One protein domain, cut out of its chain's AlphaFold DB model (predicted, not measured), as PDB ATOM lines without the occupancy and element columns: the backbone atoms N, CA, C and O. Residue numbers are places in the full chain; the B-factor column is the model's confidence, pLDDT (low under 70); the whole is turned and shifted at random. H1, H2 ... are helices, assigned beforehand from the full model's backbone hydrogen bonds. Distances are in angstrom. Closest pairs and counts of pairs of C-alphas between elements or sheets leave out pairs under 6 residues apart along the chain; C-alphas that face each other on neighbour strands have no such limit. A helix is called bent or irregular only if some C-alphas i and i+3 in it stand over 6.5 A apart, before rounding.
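AT A GLANCE: This is residues 90 to 134 of the 134 residues of an uncharacterized protein of Tannerella forsythia (UniProt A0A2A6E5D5). One long, nearly straight helix, H1, makes most of the length of this model, and a thin link leads from its end to a short helix, H2, which is turned aside from H1's line at the far end. The two helices do not pack on each other, and there is no core. The printed part has 45 residues with two named helices, H1 then H2 along the chain, and no named strand; the class is all helix. The whole is extended, with a radius of gyration of the C-alphas of 18.5 A and spans of 55 by 20 by 10 A.

IN THESE COORDINATES: H1 holds residues 91 to 116 and is 37.4 A long from first to last C-alpha, from C-alpha 91 at (64.780, -24.968, -43.196) to C-alpha 116 at (27.785, -28.474, -47.388). H1 is neither bent nor irregular, but only just: C-alphas 103 and 106 are 6.5 A apart. H2 holds residues 125 to 132, 10.5 A from first to last C-alpha, and ends with C-alpha 132 at (16.727, -19.795, -48.162).

HOW THE PARTS SIT: H1 and H2 are apart, with no C-alpha of the one within 8 A of the other. A short link of 8 residues joins them. Residues 90 to 118, of which 91 to 116 belong to H1, stand free. Of the O i to N i+4 pairs, 20 of 22 in H1 and 3 of 4 in H2 are within hydrogen-bond range.

THE WHOLE: The two C-alphas farthest apart, those of Asn 90 and Pro 126, are 55.1 A apart. The printed part has no cut and ends at Thr 134, the chain's last residue. The mean pLDDT of the printed part is 71.0, and residues 116 to 134 are under 70.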
ATOM      1  N   ASN A  90      65.018 -23.184 -38.678       73.75
ATOM      2  CA  ASN A  90      65.720 -24.159 -39.510       73.75
ATOM      3  C   ASN A  90      64.862 -24.517 -40.740       73.75
ATOM      4  O   ASN A  90      63.657 -24.721 -40.600       73.75
ATOM      5  N   ILE A  91      65.464 -24.629 -41.931       79.19
ATOM      6  CA  ILE A  91      64.780 -24.968 -43.196       79.19
ATOM      7  C   ILE A  91      63.880 -26.213 -43.066       79.19
ATOM      8  O   ILE A  91      62.845 -26.324 -43.720       79.19
ATOM      9  N   ARG A  92      64.220 -27.125 -42.146       79.06
ATOM     10  CA  ARG A  92      63.407 -28.295 -41.795       79.06
ATOM     11  C   ARG A  92      62.013 -27.930 -41.272       79.06
ATOM     12  O   ARG A  92      61.056 -28.626 -41.585       79.06
ATOM     13  N   ILE A  93      61.890 -26.846 -40.508       79.25
ATOM     14  CA  ILE A  93      60.618 -26.333 -39.977       79.25
ATOM     15  C   ILE A  93      59.761 -25.777 -41.115       79.25
ATOM     16  O   ILE A  93      58.561 -26.018 -41.132       79.25
ATOM     17  N   TRP A  94      60.371 -25.110 -42.101       80.38
ATOM     18  CA  TRP A  94      59.664 -24.639 -43.295       80.38
ATOM     19  C   TRP A  94      59.072 -25.790 -44.106       80.38
ATOM     20  O   TRP A  94      57.887 -25.759 -44.434       80.38
ATOM     21  N   PHE A  95      59.862 -26.837 -44.366       85.31
ATOM     22  CA  PHE A  95      59.362 -28.038 -45.039       85.31
ATOM     23  C   PHE A  95      58.290 -28.760 -44.226       85.31
ATOM     24  O   PHE A  95      57.309 -29.227 -44.795       85.31
ATOM     25  N   LEU A  96      58.448 -28.837 -42.904       84.06
ATOM     26  CA  LEU A  96      57.474 -29.496 -42.042       84.06
ATOM     27  C   LEU A  96      56.152 -28.719 -41.993       84.06
ATOM     28  O   LEU A  96      55.092 -29.320 -42.124       84.06
ATOM     29  N   ALA A  97      56.210 -27.393 -41.867       82.69
ATOM     30  CA  ALA A  97      55.034 -26.529 -41.899       82.69
ATOM     31  C   ALA A  97      54.325 -26.603 -43.258       82.69
ATOM     32  O   ALA A  97      53.116 -26.809 -43.294       82.69
ATOM     33  N   GLY A  98      55.074 -26.513 -44.364       83.56
ATOM     34  CA  GLY A  98      54.523 -26.657 -45.715       83.56
ATOM     35  C   GLY A  98      53.927 -28.044 -45.976       83.56
ATOM     36  O   GLY A  98      52.851 -28.163 -46.553       83.56
ATOM     37  N   GLY A  99      54.584 -29.103 -45.498       87.19
ATOM     38  CA  GLY A  99      54.063 -30.467 -45.587       87.19
ATOM     39  C   GLY A  99      52.768 -30.645 -44.794       87.19
ATOM     40  O   GLY A  99      51.816 -31.238 -45.296       87.19
ATOM     41  N   MET A 100      52.693 -30.078 -43.587       83.06
ATOM     42  CA  MET A 100      51.485 -30.127 -42.759       83.06
ATOM     43  C   MET A 100      50.325 -29.347 -43.377       83.06
ATOM     44  O   MET A 100      49.211 -29.858 -43.408       83.06
ATOM     45  N   THR A 101      50.555 -28.143 -43.910       83.56
ATOM     46  CA  THR A 101      49.483 -27.381 -44.572       83.56
ATOM     47  C   THR A 101      48.984 -28.084 -45.833       83.56
ATOM     48  O   THR A 101      47.776 -28.124 -46.066       83.56
ATOM     49  N   MET A 102      49.880 -28.708 -46.602       83.12
ATOM     50  CA  MET A 102      49.520 -29.505 -47.776       83.12
ATOM     51  C   MET A 102      48.703 -30.752 -47.404       83.12
ATOM     52  O   MET A 102      47.729 -31.064 -48.084       83.12
ATOM     53  N   LEU A 103      49.048 -31.432 -46.305       85.25
ATOM     54  CA  LEU A 103      48.281 -32.572 -45.783       85.25
ATOM     55  C   LEU A 103      46.934 -32.162 -45.173       85.25
ATOM     56  O   LEU A 103      45.987 -32.944 -45.206       85.25
ATOM     57  N   LEU A 104      46.826 -30.945 -44.635       83.88
ATOM     58  CA  LEU A 104      45.585 -30.433 -44.055       83.88
ATOM     59  C   LEU A 104      44.596 -29.923 -45.110       83.88
ATOM     60  O   LEU A 104      43.395 -30.011 -44.875       83.88
ATOM     61  N   MET A 105      45.050 -29.443 -46.274       81.00
ATOM     62  CA  MET A 105      44.151 -29.022 -47.365       81.00
ATOM     63  C   MET A 105      43.059 -30.047 -47.719       81.00
ATOM     64  O   MET A 105      41.890 -29.653 -47.744       81.00
ATOM     65  N   PRO A 106      43.364 -31.339 -47.968       80.75
ATOM     66  CA  PRO A 106      42.327 -32.317 -48.285       80.75
ATOM     67  C   PRO A 106      41.367 -32.538 -47.112       80.75
ATOM     68  O   PRO A 106      40.175 -32.713 -47.337       80.75
ATOM     69  N   VAL A 107      41.846 -32.456 -45.867       81.62
ATOM     70  CA  VAL A 107      40.999 -32.570 -44.670       81.62
ATOM     71  C   VAL A 107      40.031 -31.390 -44.576       81.62
ATOM     72  O   VAL A 107      38.839 -31.587 -44.362       81.62
ATOM     73  N   VAL A 108      40.516 -30.168 -44.798       80.50
ATOM     74  CA  VAL A 108      39.683 -28.956 -44.818       80.50
ATOM     75  C   VAL A 108      38.651 -29.022 -45.943       80.50
ATOM     76  O   VAL A 108      37.487 -28.698 -45.723       80.50
ATOM     77  N   SER A 109      39.044 -29.486 -47.132       78.38
ATOM     78  CA  SER A 109      38.122 -29.669 -48.257       78.38
ATOM     79  C   SER A 109      37.044 -30.709 -47.945       78.38
ATOM     80  O   SER A 109      35.873 -30.472 -48.231       78.38
ATOM     81  N   LEU A 110      37.410 -31.813 -47.296       78.12
ATOM     82  CA  LEU A 110      36.474 -32.868 -46.918       78.12
ATOM     83  C   LEU A 110      35.486 -32.386 -45.848       78.12
ATOM     84  O   LEU A 110      34.291 -32.630 -45.978       78.12
ATOM     85  N   ILE A 111      35.953 -31.626 -44.853       79.44
ATOM     86  CA  ILE A 111      35.085 -30.961 -43.867       79.44
ATOM     87  C   ILE A 111      34.167 -29.943 -44.550       79.44
ATOM     88  O   ILE A 111      32.998 -29.853 -44.197       79.44
ATOM     89  N   SER A 112      34.662 -29.200 -45.540       73.50
ATOM     90  CA  SER A 112      33.851 -28.244 -46.303       73.50
ATOM     91  C   SER A 112      32.717 -28.939 -47.061       73.50
ATOM     92  O   SER A 112      31.571 -28.504 -46.992       73.50
ATOM     93  N   ILE A 113      33.012 -30.065 -47.721       74.75
ATOM     94  CA  ILE A 113      32.000 -30.883 -48.404       74.75
ATOM     95  C   ILE A 113      31.010 -31.458 -47.388       74.75
ATOM     96  O   ILE A 113      29.807 -31.415 -47.620       74.75
ATOM     97  N   LEU A 114      31.493 -31.954 -46.249       74.81
ATOM     98  CA  LEU A 114      30.636 -32.509 -45.203       74.81
ATOM     99  C   LEU A 114      29.719 -31.441 -44.585       74.81
ATOM    100  O   LEU A 114      28.547 -31.708 -44.348       74.81
ATOM    101  N   ASN A 115      30.228 -30.222 -44.390       73.62
ATOM    102  CA  ASN A 115      29.437 -29.068 -43.964       73.62
ATOM    103  C   ASN A 115      28.390 -28.678 -45.012       73.62
ATOM    104  O   ASN A 115      27.283 -28.312 -44.640       73.62
ATOM    105  N   ALA A 116      28.720 -28.766 -46.304       65.38
ATOM    106  CA  ALA A 116      27.785 -28.474 -47.388       65.38
ATOM    107  C   ALA A 116      26.702 -29.555 -47.561       65.38
ATOM    108  O   ALA A 116      25.635 -29.259 -48.087       65.38
ATOM    109  N   GLN A 117      26.969 -30.794 -47.136       63.88
ATOM    110  CA  GLN A 117      26.023 -31.913 -47.217       63.88
ATOM    111  C   GLN A 117      25.218 -32.154 -45.938       63.88
ATOM    112  O   GLN A 117      24.387 -33.060 -45.910       63.88
ATOM    113  N   MET A 118      25.421 -31.361 -44.884       58.69
ATOM    114  CA  MET A 118      24.465 -31.322 -43.780       58.69
ATOM    115  C   MET A 118      23.187 -30.601 -44.238       58.69
ATOM    116  O   MET A 118      23.004 -29.420 -43.961       58.69
ATOM    117  N   GLU A 119      22.301 -31.320 -44.930       55.75
ATOM    118  CA  GLU A 119      20.873 -30.984 -44.955       55.75
ATOM    119  C   GLU A 119      20.327 -31.163 -43.533       55.75
ATOM    120  O   GLU A 119      20.637 -32.148 -42.848       55.75
ATOM    121  N   LEU A 120      19.576 -30.176 -43.037       56.16
ATOM    122  CA  LEU A 120      19.024 -30.260 -41.691       56.16
ATOM    123  C   LEU A 120      18.009 -31.422 -41.644       56.16
ATOM    124  O   LEU A 120      17.205 -31.566 -42.561       56.16
ATOM    125  N   PRO A 121      18.000 -32.255 -40.583       58.66
ATOM    126  CA  PRO A 121      17.039 -33.354 -40.467       58.66
ATOM    127  C   PRO A 121      15.594 -32.830 -40.538       58.66
ATOM    128  O   PRO A 121      15.324 -31.752 -40.011       58.66
ATOM    129  N   ASP A 122      14.669 -33.618 -41.110       54.56
ATOM    130  CA  ASP A 122      13.276 -33.268 -41.496       54.56
ATOM    131  C   ASP A 122      12.406 -32.531 -40.447       54.56
ATOM    132  O   ASP A 122      11.332 -32.010 -40.745       54.56
ATOM    133  N   ALA A 123      12.842 -32.464 -39.189       60.41
ATOM    134  CA  ALA A 123      12.213 -31.653 -38.149       60.41
ATOM    135  C   ALA A 123      12.537 -30.145 -38.255       60.41
ATOM    136  O   ALA A 123      11.842 -29.323 -37.655       60.41
ATOM    137  N   LEU A 124      13.591 -29.767 -38.984       58.50
ATOM    138  CA  LEU A 124      14.120 -28.400 -39.093       58.50
ATOM    139  C   LEU A 124      14.015 -27.820 -40.519       58.50
ATOM    140  O   LEU A 124      14.357 -26.657 -40.733       58.50
ATOM    141  N   THR A 125      13.441 -28.564 -41.465       60.34
ATOM    142  CA  THR A 125      13.061 -28.105 -42.814       60.34
ATOM    143  C   THR A 125      12.277 -26.777 -42.840       60.34
ATOM    144  O   THR A 125      12.541 -25.962 -43.726       60.34
ATOM    145  N   PRO A 126      11.359 -26.463 -41.889       59.56
ATOM    146  CA  PRO A 126      10.703 -25.146 -41.861       59.56
ATOM    147  C   PRO A 126      11.627 -23.977 -41.465       59.56
ATOM    148  O   PRO A 126      11.289 -22.822 -41.718       59.56
ATOM    149  N   LEU A 127      12.778 -24.244 -40.839       59.97
ATOM    150  CA  LEU A 127      13.823 -23.245 -40.581       59.97
ATOM    151  C   LEU A 127      14.754 -23.087 -41.789       59.97
ATOM    152  O   LEU A 127      15.189 -21.977 -42.081       59.97
ATOM    153  N   GLU A 128      15.007 -24.173 -42.517       62.25
ATOM    154  CA  GLU A 128      15.803 -24.154 -43.746       62.25
ATOM    155  C   GLU A 128      15.107 -23.364 -44.866       62.25
ATOM    156  O   GLU A 128      15.740 -22.529 -45.512       62.25
ATOM    157  N   SER A 129      13.787 -23.521 -45.034       61.78
ATOM    158  CA  SER A 129      13.017 -22.722 -46.000       61.78
ATOM    159  C   SER A 129      13.015 -21.226 -45.665       61.78
ATOM    160  O   SER A 129      13.111 -20.396 -46.565       61.78
ATOM    161  N   ARG A 130      13.001 -20.870 -44.374       59.16
ATOM    162  CA  ARG A 130      13.106 -19.480 -43.898       59.16
ATOM    163  C   ARG A 130      14.479 -18.857 -44.165       59.16
ATOM    164  O   ARG A 130      14.538 -17.668 -44.459       59.16
ATOM    165  N   MET A 131      15.565 -19.625 -44.062       58.56
ATOM    166  CA  MET A 131      16.913 -19.120 -44.359       58.56
ATOM    167  C   MET A 131      17.194 -19.012 -45.860       58.56
ATOM    168  O   MET A 131      17.987 -18.171 -46.256       58.56
ATOM    169  N   ARG A 132      16.547 -19.830 -46.699       54.50
ATOM    170  CA  ARG A 132      16.727 -19.795 -48.162       54.50
ATOM    171  C   ARG A 132      15.991 -18.647 -48.861       54.50
ATOM    172  O   ARG A 132      16.327 -18.328 -49.995       54.50
ATOM    173  N   GLU A 133      14.984 -18.061 -48.215       52.84
ATOM    174  CA  GLU A 133      14.216 -16.912 -48.730       52.84
ATOM    175  C   GLU A 133      14.801 -15.538 -48.338       52.84
ATOM    176  O   GLU A 133      14.260 -14.519 -48.768       52.84
ATOM    177  N   THR A 134      15.877 -15.486 -47.539       42.16
ATOM    178  CA  THR A 134      16.539 -14.233 -47.112       42.16
ATOM    179  C   THR A 134      17.903 -14.091 -47.772       42.16
ATOM    180  O   THR A 134      18.235 -12.957 -48.185       42.16
TER     181      THR A 134